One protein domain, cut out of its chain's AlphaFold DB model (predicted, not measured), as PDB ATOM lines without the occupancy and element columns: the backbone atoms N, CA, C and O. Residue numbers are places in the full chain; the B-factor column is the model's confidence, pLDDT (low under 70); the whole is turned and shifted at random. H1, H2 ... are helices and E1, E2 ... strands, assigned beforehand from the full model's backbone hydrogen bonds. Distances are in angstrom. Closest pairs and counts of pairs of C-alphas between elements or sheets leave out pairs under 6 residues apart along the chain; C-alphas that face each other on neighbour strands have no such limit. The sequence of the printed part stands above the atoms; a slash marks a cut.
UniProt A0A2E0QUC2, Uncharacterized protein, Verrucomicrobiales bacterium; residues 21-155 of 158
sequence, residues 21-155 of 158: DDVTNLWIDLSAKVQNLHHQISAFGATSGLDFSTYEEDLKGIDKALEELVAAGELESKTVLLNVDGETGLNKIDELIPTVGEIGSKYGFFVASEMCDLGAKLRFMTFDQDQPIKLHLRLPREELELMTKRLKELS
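AT A GLANCE: This is residues 21 to 155 of the 158 residues of an uncharacterized protein of Verrucomicrobiales bacterium (UniProt A0A2E0QUC2). A long helical hairpin, H1 and H2, and a two-stranded ribbon, E1 and E2, make a V, meeting where residues 63 to 71 of H2 reach the ribbon. Short H5 packs on H1 and E2, H4 packs on H5 and H7, and residues 42 to 49 stick out. The printed part has 135 residues with seven named helices and two antiparallel strands, mostly helix, in the order H1 H2 E1 H3 H4 H5 H6 E2 H7. It is compact, with a radius of gyration of the C-alphas of 14.8 A and spans of 45 by 37 by 23 A.

HOW THE PARTS SIT: E1, residues 76 to 82, and E2, residues 133 to 139, are antiparallel at 158 degrees, with N 76 and O 139 within hydrogen-bond range at 2.8 A. H1, residues 21 to 44, and H2, residues 52 to 71, form a hairpin and touch, closest at C-alphas 30 and 65, 5.5 A, at a shallow tilt of 20 degrees, opposite ways. The closest C-alphas of H2 and E2 are Leu 66 and Arg 138, 6.7 A. H5, residues 109 to 115, touches H1, whose residues 30 to 38 alone take part, closest at C-alphas 111 and 34, 6.1 A. H4, residues 97 to 107, touches H5, closest at C-alphas 104 and 112, 5.0 A, about perpendicular at 81 degrees. H7, residues 141 to 153, touches H4, closest at C-alphas 143 and 103, 6.8 A. H3, residues 86 to 94, touches no helix; H6, residues 120 to 123, is close but not clearly touching H2, closest at C-alphas 121 and 59, 7.2 A. Every O i to N i+4 pair is within hydrogen-bond range in H1, H3, H5 and H7, 14 of 16 in H2 and 6 of 7 in H4; H6 is too short.

IN THESE COORDINATES: E1 is 18.7 A long, E2 18.1 A, H7 18.4 A and H2 26.7 A. H1, 35.0 A, begins at C-alpha 21 (-32.267, -16.067, 15.859); H7 ends at C-alpha 153 (-24.153, -7.737, 52.049).

THE WHOLE: The C-alphas farthest apart, Asp 21 and Gly 86, are 45.9 A apart. The printed part has no cut and no long link. Confidence is under 70 at residues 44 to 50, 85 to 89 and 129.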
ATOM      1  N   ASP A  21     -31.262 -17.021  16.348       79.44
ATOM      2  CA  ASP A  21     -32.267 -16.067  15.859       79.44
ATOM      3  C   ASP A  21     -33.515 -16.033  16.759       79.44
ATOM      4  O   ASP A  21     -34.071 -14.964  17.006       79.44
ATOM      5  N   ASP A  22     -33.929 -17.182  17.300       86.69
ATOM      6  CA  ASP A  22     -35.088 -17.282  18.190       86.69
ATOM      7  C   ASP A  22     -34.784 -16.603  19.534       86.69
ATOM      8  O   ASP A  22     -35.581 -15.796  20.003       86.69
ATOM      9  N   VAL A  23     -33.593 -16.837  20.101       91.38
ATOM     10  CA  VAL A  23     -33.130 -16.165  21.331       91.38
ATOM     11  C   VAL A  23     -33.081 -14.646  21.160       91.38
ATOM     12  O   VAL A  23     -33.557 -13.898  22.013       91.38
ATOM     13  N   THR A  24     -32.535 -14.176  20.037       93.69
ATOM     14  CA  THR A  24     -32.456 -12.739  19.744       93.69
ATOM     15  C   THR A  24     -33.850 -12.110  19.701       93.69
ATOM     16  O   THR A  24     -34.063 -11.031  20.252       93.69
ATOM     17  N   ASN A  25     -34.822 -12.801  19.100       95.69
ATOM     18  CA  ASN A  25     -36.203 -12.329  19.048       95.69
ATOM     19  C   ASN A  25     -36.864 -12.277  20.434       95.69
ATOM     20  O   ASN A  25     -37.615 -11.337  20.690       95.69
ATOM     21  N   LEU A  26     -36.557 -13.214  21.339       96.38
ATOM     22  CA  LEU A  26     -37.044 -13.171  22.726       96.38
ATOM     23  C   LEU A  26     -36.535 -11.925  23.466       96.38
ATOM     24  O   LEU A  26     -37.309 -11.230  24.123       96.38
ATOM     25  N   TRP A  27     -35.251 -11.591  23.311       96.69
ATOM     26  CA  TRP A  27     -34.673 -10.380  23.900       96.69
ATOM     27  C   TRP A  27     -35.282  -9.094  23.328       96.69
ATOM     28  O   TRP A  27     -35.556  -8.151  24.076       96.69
ATOM     29  N   ILE A  28     -35.523  -9.050  22.013       96.38
ATOM     30  CA  ILE A  28     -36.199  -7.918  21.360       96.38
ATOM     31  C   ILE A  28     -37.630  -7.770  21.885       96.38
ATOM     32  O   ILE A  28     -38.039  -6.652  22.202       96.38
ATOM     33  N   ASP A  29     -38.378  -8.871  22.004       97.50
ATOM     34  CA  ASP A  29     -39.753  -8.844  22.505       97.50
ATOM     35  C   ASP A  29     -39.812  -8.355  23.957       97.50
ATOM     36  O   ASP A  29     -40.562  -7.421  24.252       97.50
ATOM     37  N   LEU A  30     -38.961  -8.894  24.843       97.88
ATOM     38  CA  LEU A  30     -38.846  -8.417  26.223       97.88
ATOM     39  C   LEU A  30     -38.560  -6.911  26.262       97.88
ATOM     40  O   LEU A  30     -39.281  -6.158  26.918       97.88
ATOM     41  N   SER A  31     -37.536  -6.461  25.533       97.00
ATOM     42  CA  SER A  31     -37.144  -5.051  25.496       97.00
ATOM     43  C   SER A  31     -38.297  -4.155  25.041       97.00
ATOM     44  O   SER A  31     -38.596  -3.156  25.696       97.00
ATOM     45  N   ALA A  32     -39.013  -4.537  23.980       97.06
ATOM     46  CA  ALA A  32     -40.151  -3.776  23.477       97.06
ATOM     47  C   ALA A  32     -41.283  -3.664  24.511       97.06
ATOM     48  O   ALA A  32     -41.783  -2.562  24.746       97.06
ATOM     49  N   LYS A  33     -41.671  -4.772  25.160       97.19
ATOM     50  CA  LYS A  33     -42.728  -4.752  26.187       97.19
ATOM     51  C   LYS A  33     -42.349  -3.868  27.369       97.19
ATOM     52  O   LYS A  33     -43.140  -3.023  27.783       97.19
ATOM     53  N   VAL A  34     -41.125  -4.026  27.869       96.25
ATOM     54  CA  VAL A  34     -40.624  -3.259  29.011       96.25
ATOM     55  C   VAL A  34     -40.574  -1.764  28.688       96.25
ATOM     56  O   VAL A  34     -41.085  -0.951  29.456       96.25
ATOM     57  N   GLN A  35     -40.018  -1.378  27.538       93.81
ATOM     58  CA  GLN A  35     -39.949   0.032  27.140       93.81
ATOM     59  C   GLN A  35     -41.342   0.646  26.968       93.81
ATOM     60  O   GLN A  35     -41.571   1.769  27.414       93.81
ATOM     61  N   ASN A  36     -42.287  -0.091  26.379       92.56
ATOM     62  CA  ASN A  36     -43.662   0.378  26.218       92.56
ATOM     63  C   ASN A  36     -44.346   0.609  27.570       92.56
ATOM     64  O   ASN A  36     -44.920   1.679  27.775       92.56
ATOM     65  N   LEU A  37     -44.239  -0.343  28.502       91.94
ATOM     66  CA  LEU A  37     -44.821  -0.208  29.838       91.94
ATOM     67  C   LEU A  37     -44.233   0.999  30.581       91.94
ATOM     68  O   LEU A  37     -44.969   1.858  31.067       91.94
ATOM     69  N   HIS A  38     -42.905   1.108  30.640       90.62
ATOM     70  CA  HIS A  38     -42.243   2.204  31.356       90.62
ATOM     71  C   HIS A  38     -42.483   3.567  30.702       90.62
ATOM     72  O   HIS A  38     -42.609   4.573  31.408       90.62
ATOM     73  N   HIS A  39     -42.621   3.614  29.372       88.75
ATOM     74  CA  HIS A  39     -43.044   4.817  28.663       88.75
ATOM     75  C   HIS A  39     -44.459   5.235  29.071       88.75
ATOM     76  O   HIS A  39     -44.664   6.398  29.413       88.75
ATOM     77  N   GLN A  40     -45.413   4.301  29.096       85.81
ATOM     78  CA  GLN A  40     -46.784   4.586  29.527       85.81
ATOM     79  C   GLN A  40     -46.816   5.085  30.977       85.81
ATOM     80  O   GLN A  40     -47.344   6.164  31.239       85.81
ATOM     81  N   ILE A  41     -46.175   4.367  31.904       84.06
ATOM     82  CA  ILE A  41     -46.092   4.762  33.319       84.06
ATOM     83  C   ILE A  41     -45.502   6.175  33.475       84.06
ATOM     84  O   ILE A  41     -45.968   6.962  34.302       84.06
ATOM     85  N   SER A  42     -44.486   6.518  32.679       81.75
ATOM     86  CA  SER A  42     -43.853   7.842  32.710       81.75
ATOM     87  C   SER A  42     -44.739   8.933  32.100       81.75
ATOM     88  O   SER A  42     -44.793  10.041  32.630       81.75
ATOM     89  N   ALA A  43     -45.447   8.632  31.007       77.12
ATOM     90  CA  ALA A  43     -46.278   9.584  30.271       77.12
ATOM     91  C   ALA A  43     -47.535  10.014  31.045       77.12
ATOM     92  O   ALA A  43     -47.956  11.165  30.932       77.12
ATOM     93  N   PHE A  44     -48.121   9.121  31.849       66.38
ATOM     94  CA  PHE A  44     -49.331   9.424  32.621       66.38
ATOM     95  C   PHE A  44     -49.046  10.086  33.987       66.38
ATOM     96  O   PHE A  44     -49.953  10.662  34.591       66.38
ATOM     97  N   GLY A  45     -47.782  10.110  34.433       55.06
ATOM     98  CA  GLY A  45     -47.330  10.812  35.641       55.06
ATOM     99  C   GLY A  45     -47.784  10.167  36.961       55.06
ATOM    100  O   GLY A  45     -48.712   9.373  37.007       55.06
ATOM    101  N   ALA A  46     -47.126  10.517  38.073       50.59
ATOM    102  CA  ALA A  46     -47.381   9.929  39.400       50.59
ATOM    103  C   ALA A  46     -48.746  10.294  40.032       50.59
ATOM    104  O   ALA A  46     -49.089   9.766  41.084       50.59
ATOM    105  N   THR A  47     -49.498  11.219  39.428       50.47
ATOM    106  CA  THR A  47     -50.753  11.777  39.964       50.47
ATOM    107  C   THR A  47     -52.014  11.235  39.301       50.47
ATOM    108  O   THR A  47     -53.106  11.436  39.831       50.47
ATOM    109  N   SER A  48     -51.899  10.553  38.160       53.69
ATOM    110  CA  SER A  48     -52.996   9.736  37.652       53.69
ATOM    111  C   SER A  48     -52.961   8.434  38.443       53.69
ATOM    112  O   SER A  48     -51.912   7.810  38.544       53.69
ATOM    113  N   GLY A  49     -54.049   8.069  39.121       52.91
ATOM    114  CA  GLY A  49     -54.103   6.832  39.899       52.91
ATOM    115  C   GLY A  49     -53.812   5.632  38.999       52.91
ATOM    116  O   GLY A  49     -54.703   5.158  38.301       52.91
ATOM    117  N   LEU A  50     -52.554   5.188  38.991       64.06
ATOM    118  CA  LEU A  50     -52.085   4.046  38.224       64.06
ATOM    119  C   LEU A  50     -52.534   2.792  38.973       64.06
ATOM    120  O   LEU A  50     -51.815   2.273  39.825       64.06
ATOM    121  N   ASP A  51     -53.763   2.363  38.713       73.75
ATOM    122  CA  ASP A  51     -54.262   1.097  39.229       73.75
ATOM    123  C   ASP A  51     -53.516  -0.051  38.535       73.75
ATOM    124  O   ASP A  51     -53.385  -0.056  37.306       73.75
ATOM    125  N   PHE A  52     -53.048  -1.030  39.314       76.44
ATOM    126  CA  PHE A  52     -52.409  -2.252  38.819       76.44
ATOM    127  C   PHE A  52     -53.243  -2.912  37.715       76.44
ATOM    128  O   PHE A  52     -52.690  -3.385  36.724       76.44
ATOM    129  N   SER A  53     -54.574  -2.864  37.845       82.75
ATOM    130  CA  SER A  53     -55.517  -3.407  36.860       82.75
ATOM    131  C   SER A  53     -55.329  -2.839  35.443       82.75
ATOM    132  O   SER A  53     -55.630  -3.516  34.462       82.75
ATOM    133  N   THR A  54     -54.777  -1.627  35.315       83.94
ATOM    134  CA  THR A  54     -54.498  -0.977  34.023       83.94
ATOM    135  C   THR A  54     -53.319  -1.624  33.295       83.94
ATOM    136  O   THR A  54     -53.295  -1.635  32.069       83.94
ATOM    137  N   TYR A  55     -52.357  -2.172  34.042       87.44
ATOM    138  CA  TYR A  55     -51.081  -2.674  33.520       87.44
ATOM    139  C   TYR A  55     -50.918  -4.186  33.674       87.44
ATOM    140  O   TYR A  55     -49.869  -4.732  33.339       87.44
ATOM    141  N   GLU A  56     -51.936  -4.874  34.188       89.44
ATOM    142  CA  GLU A  56     -51.865  -6.294  34.521       89.44
ATOM    143  C   GLU A  56     -51.458  -7.155  33.314       89.44
ATOM    144  O   GLU A  56     -50.597  -8.028  33.435       89.44
ATOM    145  N   GLU A  57     -52.030  -6.895  32.137       91.56
ATOM    146  CA  GLU A  57     -51.713  -7.655  30.923       91.56
ATOM    147  C   GLU A  57     -50.298  -7.368  30.400       91.56
ATOM    148  O   GLU A  57     -49.611  -8.293  29.964       91.56
ATOM    149  N   ASP A  58     -49.817  -6.128  30.509       92.50
ATOM    150  CA  ASP A  58     -48.441  -5.777  30.141       92.50
ATOM    151  C   ASP A  58     -47.432  -6.441  31.087       92.50
ATOM    152  O   ASP A  58     -46.446  -7.027  30.634       92.50
ATOM    153  N   LEU A  59     -47.708  -6.427  32.395       92.62
ATOM    154  CA  LEU A  59     -46.888  -7.088  33.413       92.62
ATOM    155  C   LEU A  59     -46.849  -8.607  33.206       92.62
ATOM    156  O   LEU A  59     -45.769  -9.194  33.221       92.62
ATOM    157  N   LYS A  60     -47.995  -9.246  32.925       94.38
ATOM    158  CA  LYS A  60     -48.044 -10.671  32.542       94.38
ATOM    159  C   LYS A  60     -47.258 -10.939  31.263       94.38
ATOM    160  O   LYS A  60     -46.601 -11.972  31.155       94.38
ATOM    161  N   GLY A  61     -47.329 -10.030  30.290       96.44
ATOM    162  CA  GLY A  61     -46.571 -10.114  29.047       96.44
ATOM    163  C   GLY A  61     -45.060 -10.082  29.280       96.44
ATOM    164  O   GLY A  61     -44.338 -10.862  28.661       96.44
ATOM    165  N   ILE A  62     -44.594  -9.224  30.189       97.00
ATOM    166  CA  ILE A  62     -43.186  -9.143  30.603       97.00
ATOM    167  C   ILE A  62     -42.773 -10.402  31.368       97.00
ATOM    168  O   ILE A  62     -41.769 -11.013  31.008       97.00
ATOM    169  N   ASP A  63     -43.559 -10.831  32.363       95.88
ATOM    170  CA  ASP A  63     -43.292 -12.060  33.120       95.88
ATOM    171  C   ASP A  63     -43.175 -13.257  32.165       95.88
ATOM    172  O   ASP A  63     -42.222 -14.025  32.242       95.88
ATOM    173  N   LYS A  64     -44.090 -13.381  31.196       97.19
ATOM    174  CA  LYS A  64     -44.036 -14.442  30.189       97.19
ATOM    175  C   LYS A  64     -42.759 -14.379  29.341       97.19
ATOM    176  O   LYS A  64     -42.130 -15.415  29.152       97.19
ATOM    177  N   ALA A  65     -42.368 -13.202  28.853       97.62
ATOM    178  CA  ALA A  65     -41.151 -13.046  28.052       97.62
ATOM    179  C   ALA A  65     -39.879 -13.396  28.854       97.62
ATOM    180  O   ALA A  65     -38.963 -14.028  28.328       97.62
ATOM    181  N   LEU A  66     -39.839 -13.052  30.146       97.94
ATOM    182  CA  LEU A  66     -38.761 -13.461  31.052       97.94
ATOM    183  C   LEU A  66     -38.723 -14.984  31.237       97.94
ATOM    184  O   LEU A  66     -37.651 -15.578  31.152       97.94
ATOM    185  N   GLU A  67     -39.872 -15.636  31.446       97.44
ATOM    186  CA  GLU A  67     -39.934 -17.099  31.577       97.44
ATOM    187  C   GLU A  67     -39.559 -17.822  30.268       97.44
ATOM    188  O   GLU A  67     -38.968 -18.899  30.308       97.44
ATOM    189  N   GLU A  68     -39.834 -17.234  29.100       96.94
ATOM    190  CA  GLU A  68     -39.378 -17.767  27.808       96.94
ATOM    191  C   GLU A  68     -37.848 -17.706  27.671       96.94
ATOM    192  O   GLU A  68     -37.237 -18.673  27.213       96.94
ATOM    193  N   LEU A  69     -37.208 -16.629  28.137       97.50
ATOM    194  CA  LEU A  69     -35.743 -16.531  28.200       97.50
ATOM    195  C   LEU A  69     -35.131 -17.505  29.221       97.50
ATOM    196  O   LEU A  69     -34.076 -18.086  28.961       97.50
ATOM    197  N   VAL A  70     -35.804 -17.747  30.352       97.38
ATOM    198  CA  VAL A  70     -35.411 -18.803  31.303       97.38
ATOM    199  C   VAL A  70     -35.509 -20.181  30.643       97.38
ATOM    200  O   VAL A  70     -34.572 -20.975  30.720       97.38
ATOM    201  N   ALA A  71     -36.609 -20.468  29.943       95.81
ATOM    202  CA  ALA A  71     -36.806 -21.736  29.242       95.81
ATOM    203  C   ALA A  71     -35.793 -21.953  28.104       95.81
ATOM    204  O   ALA A  71     -35.412 -23.092  27.829       95.81
ATOM    205  N   ALA A  72     -35.335 -20.871  27.467       95.06
ATOM    206  CA  ALA A  72     -34.271 -20.894  26.469       95.06
ATOM    207  C   ALA A  72     -32.864 -21.087  27.072       95.06
ATOM    208  O   ALA A  72     -31.930 -21.390  26.333       95.06
ATOM    209  N   GLY A  73     -32.710 -20.961  28.395       95.38
ATOM    210  CA  GLY A  73     -31.432 -21.098  29.099       95.38
ATOM    211  C   GLY A  73     -30.585 -19.823  29.136       95.38
ATOM    212  O   GLY A  73     -29.430 -19.885  29.551       95.38
ATOM    213  N   GLU A  74     -31.146 -18.682  28.732       96.25
ATOM    214  CA  GLU A  74     -30.474 -17.375  28.761       96.25
ATOM    215  C   GLU A  74     -30.464 -16.765  30.167       96.25
ATOM    216  O   GLU A  74     -29.540 -16.041  30.536       96.25
ATOM    217  N   LEU A  75     -31.496 -17.068  30.961       98.06
ATOM    218  CA  LEU A  75     -31.678 -16.565  32.319       98.06
ATOM    219  C   LEU A  75     -31.816 -17.712  33.317       98.06
ATOM    220  O   LEU A  75     -32.412 -18.749  33.035       98.06
ATOM    221  N   GLU A  76     -31.330 -17.484  34.530       98.00
ATOM    222  CA  GLU A  76     -31.613 -18.314  35.690       98.00
ATOM    223  C   GLU A  76     -32.675 -17.648  36.564       98.00
ATOM    224  O   GLU A  76     -32.651 -16.436  36.791       98.00
ATOM    225  N   SER A  77     -33.606 -18.457  37.068       96.81
ATOM    226  CA  SER A  77     -34.683 -17.998  37.942       96.81
ATOM    227  C   SER A  77     -34.364 -18.297  39.404       96.81
ATOM    228  O   SER A  77     -34.016 -19.425  39.764       96.81
ATOM    229  N   LYS A  78     -34.514 -17.293  40.269       95.88
ATOM    230  CA  LYS A  78     -34.346 -17.419  41.717       95.88
ATOM    231  C   LYS A  78     -35.354 -16.552  42.450       95.88
ATOM    232  O   LYS A  78     -35.441 -15.351  42.234       95.88
ATOM    233  N   THR A  79     -36.075 -17.161  43.383       94.56
ATOM    234  CA  THR A  79     -36.926 -16.413  44.314       94.56
ATOM    235  C   THR A  79     -36.113 -16.018  45.539       94.56
ATOM    236  O   THR A  79     -35.443 -16.866  46.129       94.56
ATOM    237  N   VAL A  80     -36.194 -14.749  45.930       91.25
ATOM    238  CA  VAL A  80     -35.632 -14.238  47.184       91.25
ATOM    239  C   VAL A  80     -36.737 -13.603  48.020       91.25
ATOM    240  O   VAL A  80     -37.679 -13.020  47.484       91.25
ATOM    241  N   LEU A  81     -36.632 -13.761  49.336       89.50
ATOM    242  CA  LEU A  81     -37.514 -13.125  50.306       89.50
ATOM    243  C   LEU A  81     -36.709 -12.034  50.998       89.50
ATOM    244  O   LEU A  81     -35.685 -12.334  51.608       89.50
ATOM    245  N   LEU A  82     -37.144 -10.788  50.852       86.12
ATOM    246  CA  LEU A  82     -36.540  -9.660  51.534       86.12
ATOM    247  C   LEU A  82     -37.250  -9.454  52.863       86.12
ATOM    248  O   LEU A  82     -38.453  -9.201  52.882       86.12
ATOM    249  N   ASN A  83     -36.503  -9.531  53.958       79.06
ATOM    250  CA  ASN A  83     -37.017  -9.160  55.270       79.06
ATOM    251  C   ASN A  83     -36.839  -7.650  55.439       79.06
ATOM    252  O   ASN A  83     -35.716  -7.143  55.496       79.06
ATOM    253  N   VAL A  84     -37.956  -6.926  55.427       72.56
ATOM    254  CA  VAL A  84     -37.979  -5.467  55.320       72.56
ATOM    255  C   VAL A  84     -38.563  -4.894  56.603       72.56
ATOM    256  O   VAL A  84     -39.761  -4.666  56.703       72.56
ATOM    257  N   ASP A  85     -37.709  -4.677  57.603       69.56
ATOM    258  CA  ASP A  85     -38.138  -4.149  58.902       69.56
ATOM    259  C   ASP A  85     -38.452  -2.639  58.798       69.56
ATOM    260  O   ASP A  85     -37.582  -1.777  58.972       69.56
ATOM    261  N   GLY A  86     -39.708  -2.304  58.485       63.28
ATOM    262  CA  GLY A  86     -40.204  -0.923  58.410       63.28
ATOM    263  C   GLY A  86     -39.508  -0.045  57.356       63.28
ATOM    264  O   GLY A  86     -38.945  -0.533  56.375       63.28
ATOM    265  N   GLU A  87     -39.523   1.283  57.548       61.41
ATOM    266  CA  GLU A  87     -38.941   2.260  56.599       61.41
ATOM    267  C   GLU A  87     -37.447   2.020  56.315       61.41
ATOM    268  O   GLU A  87     -36.961   2.287  55.218       61.41
ATOM    269  N   THR A  88     -36.713   1.466  57.286       63.66
ATOM    270  CA  THR A  88     -35.281   1.169  57.125       63.66
ATOM    271  C   THR A  88     -35.052   0.062  56.099       63.66
ATOM    272  O   THR A  88     -34.071   0.105  55.361       63.66
ATOM    273  N   GLY A  89     -35.956  -0.916  56.017       66.56
ATOM    274  CA  GLY A  89     -35.864  -1.969  55.017       66.56
ATOM    275  C   GLY A  89     -36.154  -1.463  53.600       66.56
ATOM    276  O   GLY A  89     -35.469  -1.879  52.671       66.56
ATOM    277  N   LEU A  90     -37.116  -0.552  53.418       70.56
ATOM    278  CA  LEU A  90     -37.409   0.020  52.095       70.56
ATOM    279  C   LEU A  90     -36.209   0.813  51.559       70.56
ATOM    280  O   LEU A  90     -35.828   0.638  50.405       70.56
ATOM    281  N   ASN A  91     -35.524   1.565  52.426       76.12
ATOM    282  CA  ASN A  91     -34.288   2.269  52.064       76.12
ATOM    283  C   ASN A  91     -33.175   1.315  51.593       76.12
ATOM    284  O   ASN A  91     -32.374   1.670  50.733       76.12
ATOM    285  N   LYS A  92     -33.124   0.084  52.120       77.56
ATOM    286  CA  LYS A  92     -32.159  -0.929  51.664       77.56
ATOM    287  C   LYS A  92     -32.496  -1.497  50.284       77.56
ATOM    288  O   LYS A  92     -31.595  -1.972  49.599       77.56
ATOM    289  N   ILE A  93     -33.761  -1.462  49.860       81.94
ATOM    290  CA  ILE A  93     -34.138  -1.845  48.490       81.94
ATOM    291  C   ILE A  93     -33.578  -0.818  47.502       81.94
ATOM    292  O   ILE A  93     -33.033  -1.206  46.471       81.94
ATOM    293  N   ASP A  94     -33.602   0.471  47.850       84.31
ATOM    294  CA  ASP A  94     -32.983   1.519  47.029       84.31
ATOM    295  C   ASP A  94     -31.462   1.323  46.885       84.31
ATOM    296  O   ASP A  94     -30.879   1.648  45.849       84.31
ATOM    297  N   GLU A  95     -30.802   0.699  47.867       88.94
ATOM    298  CA  GLU A  95     -29.381   0.332  47.776       88.94
ATOM    299  C   GLU A  95     -29.073  -0.777  46.750       88.94
ATOM    300  O   GLU A  95     -27.895  -1.049  46.477       88.94
ATOM    301  N   LEU A  96     -30.102  -1.405  46.166       90.94
ATOM    302  CA  LEU A  96     -29.977  -2.328  45.035       90.94
ATOM    303  C   LEU A  96     -29.945  -1.596  43.686       90.94
ATOM    304  O   LEU A  96     -29.445  -2.161  42.712       90.94
ATOM    305  N   ILE A  97     -30.410  -0.341  43.612       90.94
ATOM    306  CA  ILE A  97     -30.459   0.447  42.367       90.94
ATOM    307  C   ILE A  97     -29.088   0.540  41.679       90.94
ATOM    308  O   ILE A  97     -29.043   0.348  40.463       90.94
ATOM    309  N   PRO A  98     -27.956   0.777  42.379       93.38
ATOM    310  CA  PRO A  98     -26.644   0.781  41.733       93.38
ATOM    311  C   PRO A  98     -26.316  -0.550  41.043       93.38
ATOM    312  O   PRO A  98     -25.861  -0.549  39.904       93.38
ATOM    313  N   THR A  99     -26.622  -1.683  41.685       94.81
ATOM    314  CA  THR A  99     -26.409  -3.022  41.115       94.81
ATOM    315  C   THR A  99     -27.323  -3.274  39.916       94.81
ATOM    316  O   THR A  99     -26.871  -3.788  38.894       94.81
ATOM    317  N   VAL A 100     -28.586  -2.845  39.983       95.56
ATOM    318  CA  VAL A 100     -29.488  -2.854  38.818       95.56
ATOM    319  C   VAL A 100     -28.937  -1.969  37.695       95.56
ATOM    320  O   VAL A 100     -29.030  -2.341  36.531       95.56
ATOM    321  N   GLY A 101     -28.319  -0.833  38.019       94.62
ATOM    322  CA  GLY A 101     -27.656   0.050  37.059       94.62
ATOM    323  C   GLY A 101     -26.467  -0.607  36.355       94.62
ATOM    324  O   GLY A 101     -26.334  -0.485  35.138       94.62
ATOM    325  N   GLU A 102     -25.639  -1.356  37.088       95.44
ATOM    326  CA  GLU A 102     -24.534  -2.137  36.517       95.44
ATOM    327  C   GLU A 102     -25.046  -3.182  35.516       95.44
ATOM    328  O   GLU A 102     -24.556  -3.248  34.386       95.44
ATOM    329  N   ILE A 103     -26.087  -3.933  35.881       96.44
ATOM    330  CA  ILE A 103     -26.760  -4.894  34.989       96.44
ATOM    331  C   ILE A 103     -27.390  -4.152  33.796       96.44
ATOM    332  O   ILE A 103     -27.237  -4.542  32.636       96.44
ATOM    333  N   GLY A 104     -28.037  -3.021  34.065       95.12
ATOM    334  CA  GLY A 104     -28.701  -2.171  33.084       95.12
ATOM    335  C   GLY A 104     -27.764  -1.585  32.031       95.12
ATOM    336  O   GLY A 104     -28.214  -1.306  30.922       95.12
ATOM    337  N   SER A 105     -26.465  -1.456  32.315       94.94
ATOM    338  CA  SER A 105     -25.469  -1.043  31.317       94.94
ATOM    339  C   SER A 105     -25.312  -2.048  30.167       94.94
ATOM    340  O   SER A 105     -24.933  -1.654  29.063       94.94
ATOM    341  N   LYS A 106     -25.642  -3.325  30.407       94.44
ATOM    342  CA  LYS A 106     -25.580  -4.410  29.417       94.44
ATOM    343  C   LYS A 106     -26.928  -4.660  28.739       94.44
ATOM    344  O   LYS A 106     -26.978  -4.820  27.525       94.44
ATOM    345  N   TYR A 107     -28.009  -4.683  29.522       94.25
ATOM    346  CA  TYR A 107     -29.331  -5.143  29.064       94.25
ATOM    347  C   TYR A 107     -30.368  -4.017  28.915       94.25
ATOM    348  O   TYR A 107     -31.469  -4.242  28.421       94.25
ATOM    349  N   GLY A 108     -30.027  -2.791  29.320       95.50
ATOM    350  CA  GLY A 108     -30.953  -1.668  29.449       95.50
ATOM    351  C   GLY A 108     -31.556  -1.586  30.854       95.50
ATOM    352  O   GLY A 108     -31.948  -2.590  31.442       95.50
ATOM    353  N   PHE A 109     -31.647  -0.371  31.405       94.56
ATOM    354  CA  PHE A 109     -32.032  -0.151  32.807       94.56
ATOM    355  C   PHE A 109     -33.421  -0.697  33.166       94.56
ATOM    356  O   PHE A 109     -33.568  -1.386  34.174       94.56
ATOM    357  N   PHE A 110     -34.439  -0.430  32.344       95.25
ATOM    358  CA  PHE A 110     -35.790  -0.927  32.619       95.25
ATOM    359  C   PHE A 110     -35.866  -2.450  32.527       95.25
ATOM    360  O   PHE A 110     -36.493  -3.074  33.374       95.25
ATOM    361  N   VAL A 111     -35.174  -3.053  31.555       97.50
ATOM    362  CA  VAL A 111     -35.113  -4.515  31.407       97.50
ATOM    363  C   VAL A 111     -34.459  -5.130  32.641       97.50
ATOM    364  O   VAL A 111     -35.048  -6.007  33.261       97.50
ATOM    365  N   ALA A 112     -33.311  -4.601  33.071       97.31
ATOM    366  CA  ALA A 112     -32.639  -5.038  34.293       97.31
ATOM    367  C   ALA A 112     -33.512  -4.873  35.551       97.31
ATOM    368  O   ALA A 112     -33.487  -5.726  36.436       97.31
ATOM    369  N   SER A 113     -34.305  -3.801  35.623       96.00
ATOM    370  CA  SER A 113     -35.232  -3.569  36.736       96.00
ATOM    371  C   SER A 113     -36.341  -4.626  36.772       96.00
ATOM    372  O   SER A 113     -36.616  -5.171  37.837       96.00
ATOM    373  N   GLU A 114     -36.935  -4.975  35.624       96.81
ATOM    374  CA  GLU A 114     -37.948  -6.042  35.545       96.81
ATOM    375  C   GLU A 114     -37.361  -7.435  35.789       96.81
ATOM    376  O   GLU A 114     -37.967  -8.245  36.480       96.81
ATOM    377  N   MET A 115     -36.143  -7.706  35.312       97.50
ATOM    378  CA  MET A 115     -35.415  -8.946  35.614       97.50
ATOM    379  C   MET A 115     -35.191  -9.151  37.118       97.50
ATOM    380  O   MET A 115     -35.001 -10.282  37.560       97.50
ATOM    381  N   CYS A 116     -35.205  -8.078  37.911       95.62
ATOM    382  CA  CYS A 116     -35.053  -8.134  39.362       95.62
ATOM    383  C   CYS A 116     -36.383  -8.005  40.125       95.62
ATOM    384  O   CYS A 116     -36.350  -7.952  41.352       95.62
ATOM    385  N   ASP A 117     -37.530  -7.907  39.439       93.44
ATOM    386  CA  ASP A 117     -38.823  -7.506  40.021       93.44
ATOM    387  C   ASP A 117     -38.778  -6.125  40.739       93.44
ATOM    388  O   ASP A 117     -39.647  -5.810  41.547       93.44
ATOM    389  N   LEU A 118     -37.793  -5.268  40.426       91.00
ATOM    390  CA  LEU A 118     -37.578  -3.935  41.022       91.00
ATOM    391  C   LEU A 118     -38.094  -2.777  40.143       91.00
ATOM    392  O   LEU A 118     -37.865  -1.609  40.448       91.00
ATOM    393  N   GLY A 119     -38.759  -3.089  39.027       88.56
ATOM    394  CA  GLY A 119     -39.317  -2.110  38.094       88.56
ATOM    395  C   GLY A 119     -40.775  -1.741  38.386       88.56
ATOM    396  O   GLY A 119     -41.159  -1.394  39.505       88.56
ATOM    397  N   ALA A 120     -41.614  -1.813  37.355       85.88
ATOM    398  CA  ALA A 120     -43.042  -1.534  37.422       85.88
ATOM    399  C   ALA A 120     -43.753  -2.431  38.445       85.88
ATOM    400  O   ALA A 120     -44.621  -1.964  39.178       85.88
ATOM    401  N   LYS A 121     -43.342  -3.697  38.556       82.00
ATOM    402  CA  LYS A 121     -43.936  -4.652  39.497       82.00
ATOM    403  C   LYS A 121     -43.787  -4.224  40.958       82.00
ATOM    404  O   LYS A 121     -44.771  -4.258  41.692       82.00
ATOM    405  N   LEU A 122     -42.604  -3.749  41.360       83.50
ATOM    406  CA  LEU A 122     -42.382  -3.200  42.702       83.50
ATOM    407  C   LEU A 122     -43.251  -1.962  42.947       83.50
ATOM    408  O   LEU A 122     -43.830  -1.814  44.017       83.50
ATOM    409  N   ARG A 123     -43.386  -1.095  41.937       81.75
ATOM    410  CA  ARG A 123     -44.175   0.142  42.024       81.75
ATOM    411  C   ARG A 123     -45.666  -0.098  42.281       81.75
ATOM    412  O   ARG A 123     -46.310   0.755  42.884       81.75
ATOM    413  N   PHE A 124     -46.206  -1.227  41.826       79.56
ATOM    414  CA  PHE A 124     -47.603  -1.613  42.057       79.56
ATOM    415  C   PHE A 124     -47.787  -2.596  43.217       79.56
ATOM    416  O   PHE A 124     -48.914  -2.988  43.523       79.56
ATOM    417  N   MET A 125     -46.698  -3.015  43.862       77.62
ATOM    418  CA  MET A 125     -46.766  -3.944  44.976       77.62
ATOM    419  C   MET A 125     -47.362  -3.251  46.203       77.62
ATOM    420  O   MET A 125     -46.968  -2.147  46.573       77.62
ATOM    421  N   THR A 126     -48.314  -3.915  46.854       75.12
ATOM    422  CA  THR A 126     -48.791  -3.493  48.174       75.12
ATOM    423  C   THR A 126     -47.928  -4.165  49.233       75.12
ATOM    424  O   THR A 126     -47.848  -5.392  49.264       75.12
ATOM    425  N   PHE A 127     -47.275  -3.369  50.080       73.69
ATOM    426  CA  PHE A 127     -46.425  -3.879  51.154       73.69
ATOM    427  C   PHE A 127     -47.239  -4.102  52.425       73.69
ATOM    428  O   PHE A 127     -47.872  -3.179  52.936       73.69
ATOM    429  N   ASP A 128     -47.179  -5.324  52.941       74.56
ATOM    430  CA  ASP A 128     -47.528  -5.624  54.323       74.56
ATOM    431  C   ASP A 128     -46.231  -5.574  55.138       74.56
ATOM    432  O   ASP A 128     -45.277  -6.282  54.821       74.56
ATOM    433  N   GLN A 129     -46.173  -4.696  56.142       68.38
ATOM    434  CA  GLN A 129     -44.961  -4.464  56.938       68.38
ATOM    435  C   GLN A 129     -44.524  -5.707  57.720       68.38
ATOM    436  O   GLN A 129     -43.357  -5.811  58.087       68.38
ATOM    437  N   ASP A 130     -45.440  -6.653  57.934       73.19
ATOM    438  CA  ASP A 130     -45.185  -7.882  58.678       73.19
ATOM    439  C   ASP A 130     -44.858  -9.078  57.762       73.19
ATOM    440  O   ASP A 130     -44.707 -10.205  58.244       73.19
ATOM    441  N   GLN A 131     -44.763  -8.873  56.439       81.56
ATOM    442  CA  GLN A 131     -44.477  -9.934  55.470       81.56
ATOM    443  C   GLN A 131     -43.202  -9.657  54.663       81.56
ATOM    444  O   GLN A 131     -42.985  -8.537  54.198       81.56
ATOM    445  N   PRO A 132     -42.374 -10.688  54.411       83.12
ATOM    446  CA  PRO A 132     -41.239 -10.549  53.514       83.12
ATOM    447  C   PRO A 132     -41.680 -10.180  52.094       83.12
ATOM    448  O   PRO A 132     -42.626 -10.755  51.548       83.12
ATOM    449  N   ILE A 133     -40.937  -9.281  51.451       85.94
ATOM    450  CA  ILE A 133     -41.147  -8.960  50.038       85.94
ATOM    451  C   ILE A 133     -40.576 -10.092  49.198       85.94
ATOM    452  O   ILE A 133     -39.388 -10.402  49.261       85.94
ATOM    453  N   LYS A 134     -41.415 -10.696  48.366       88.50
ATOM    454  CA  LYS A 134     -40.990 -11.747  47.449       88.50
ATOM    455  C   LYS A 134     -40.564 -11.140  46.116       88.50
ATOM    456  O   LYS A 134     -41.405 -10.606  45.400       88.50
ATOM    457  N   LEU A 135     -39.288 -11.289  45.764       90.75
ATOM    458  CA  LEU A 135     -38.775 -10.929  44.442       90.75
ATOM    459  C   LEU A 135     -38.456 -12.184  43.632       90.75
ATOM    460  O   LEU A 135     -37.828 -13.124  44.135       90.75
ATOM    461  N   HIS A 136     -38.860 -12.185  42.366       94.38
ATOM    462  CA  HIS A 136     -38.481 -13.198  41.394       94.38
ATOM    463  C   HIS A 136     -37.377 -12.657  40.488       94.38
ATOM    464  O   HIS A 136     -37.634 -11.917  39.545       94.38
ATOM    465  N   LEU A 137     -36.136 -13.051  40.768       96.25
ATOM    466  CA  LEU A 137     -34.983 -12.689  39.952       96.25
ATOM    467  C   LEU A 137     -34.912 -13.621  38.739       96.25
ATOM    468  O   LEU A 137     -34.885 -14.839  38.910       96.25
ATOM    469  N   ARG A 138     -34.855 -13.058  37.532       98.00
ATOM    470  CA  ARG A 138     -34.571 -13.748  36.266       98.00
ATOM    471  C   ARG A 138     -33.369 -13.073  35.617       98.00
ATOM    472  O   ARG A 138     -33.514 -12.115  34.865       98.00
ATOM    473  N   LEU A 139     -32.176 -13.538  35.961       98.19
ATOM    474  CA  LEU A 139     -30.905 -12.906  35.599       98.19
ATOM    475  C   LEU A 139     -29.982 -13.930  34.932       98.19
ATOM    476  O   LEU A 139     -30.051 -15.108  35.286       98.19
ATOM    477  N   PRO A 140     -29.087 -13.524  34.016       97.75
ATOM    478  CA  PRO A 140     -28.002 -14.399  33.606       97.75
ATOM    479  C   PRO A 140     -27.141 -14.754  34.827       97.75
ATOM    480  O   PRO A 140     -27.120 -14.032  35.829       97.75
ATOM    481  N   ARG A 141     -26.468 -15.909  34.775       97.00
ATOM    482  CA  ARG A 141     -25.826 -16.526  35.951       97.00
ATOM    483  C   ARG A 141     -24.889 -15.573  36.699       97.00
ATOM    484  O   ARG A 141     -24.972 -15.478  37.921       97.00
ATOM    485  N   GLU A 142     -24.016 -14.869  35.982       96.62
ATOM    486  CA  GLU A 142     -23.026 -13.969  36.591       96.62
ATOM    487  C   GLU A 142     -23.701 -12.802  37.329       96.62
ATOM    488  O   GLU A 142     -23.336 -12.451  38.453       96.62
ATOM    489  N   GLU A 143     -24.735 -12.221  36.726       97.81
ATOM    490  CA  GLU A 143     -25.528 -11.147  37.314       97.81
ATOM    491  C   GLU A 143     -26.372 -11.641  38.495       97.81
ATOM    492  O   GLU A 143     -26.543 -10.917  39.479       97.81
ATOM    493  N   LEU A 144     -26.861 -12.885  38.447       96.56
ATOM    494  CA  LEU A 144     -27.580 -13.502  39.558       96.56
ATOM    495  C   LEU A 144     -26.672 -13.725  40.775       96.56
ATOM    496  O   LEU A 144     -27.100 -13.519  41.917       96.56
ATOM    497  N   GLU A 145     -25.421 -14.128  40.549       95.50
ATOM    498  CA  GLU A 145     -24.400 -14.245  41.593       95.50
ATOM    499  C   GLU A 145     -24.076 -12.881  42.210       95.50
ATOM    500  O   GLU A 145     -24.085 -12.750  43.439       95.50
ATOM    501  N   LEU A 146     -23.871 -11.856  41.377       95.12
ATOM    502  CA  LEU A 146     -23.644 -10.477  41.814       95.12
ATOM    503  C   LEU A 146     -24.803  -9.960  42.675       95.12
ATOM    504  O   LEU A 146     -24.584  -9.496  43.796       95.12
ATOM    505  N   MET A 147     -26.040 -10.089  42.187       95.44
ATOM    506  CA  MET A 147     -27.235  -9.640  42.904       95.44
ATOM    507  C   MET A 147     -27.423 -10.415  44.212       95.44
ATOM    508  O   MET A 147     -27.667  -9.824  45.260       95.44
ATOM    509  N   THR A 148     -27.228 -11.737  44.193       93.56
ATOM    510  CA  THR A 148     -27.292 -12.566  45.408       93.56
ATOM    511  C   THR A 148     -26.256 -12.124  46.440       93.56
ATOM    512  O   THR A 148     -26.560 -12.066  47.632       93.56
ATOM    513  N   LYS A 149     -25.026 -11.829  46.008       93.69
ATOM    514  CA  LYS A 149     -23.974 -11.338  46.898       93.69
ATOM    515  C   LYS A 149     -24.378 -10.001  47.517       93.69
ATOM    516  O   LYS A 149     -24.286  -9.855  48.733       93.69
ATOM    517  N   ARG A 150     -24.894  -9.071  46.708       93.81
ATOM    518  CA  ARG A 150     -25.346  -7.757  47.177       93.81
ATOM    519  C   ARG A 150     -26.484  -7.858  48.195       93.81
ATOM    520  O   ARG A 150     -26.425  -7.216  49.238       93.81
ATOM    521  N   LEU A 151     -27.479  -8.706  47.935       91.75
ATOM    522  CA  LEU A 151     -28.596  -8.957  48.853       91.75
ATOM    523  C   LEU A 151     -28.122  -9.447  50.233       91.75
ATOM    524  O   LEU A 151     -28.638  -9.000  51.258       91.75
ATOM    525  N   LYS A 152     -27.094 -10.305  50.265       90.25
ATOM    526  CA  LYS A 152     -26.465 -10.769  51.512       90.25
ATOM    527  C   LYS A 152     -25.675  -9.673  52.221       90.25
ATOM    528  O   LYS A 152     -25.766  -9.558  53.436       90.25
ATOM    529  N   GLU A 153     -24.914  -8.865  51.484       90.94
ATOM    530  CA  GLU A 153     -24.153  -7.737  52.049       90.94
ATOM    531  C   GLU A 153     -25.060  -6.697  52.725       90.94
ATOM    532  O   GLU A 153     -24.665  -6.087  53.714       90.94
ATOM    533  N   LEU A 154     -26.283  -6.527  52.217       86.56
ATOM    534  CA  LEU A 154     -27.297  -5.627  52.778       86.56
ATOM    535  C   LEU A 154     -28.117  -6.251  53.921       86.56
ATOM    536  O   LEU A 154     -28.985  -5.589  54.507       86.56
ATOM    537  N   SER A 155     -27.852  -7.520  54.243       83.19
ATOM    538  CA  SER A 155     -28.639  -8.323  55.183       83.19
ATOM    539  C   SER A 155     -30.134  -8.306  54.847       83.19
ATOM    540  O   SER A 155     -30.968  -8.182  55.739       83.19
TER     541      SER A 155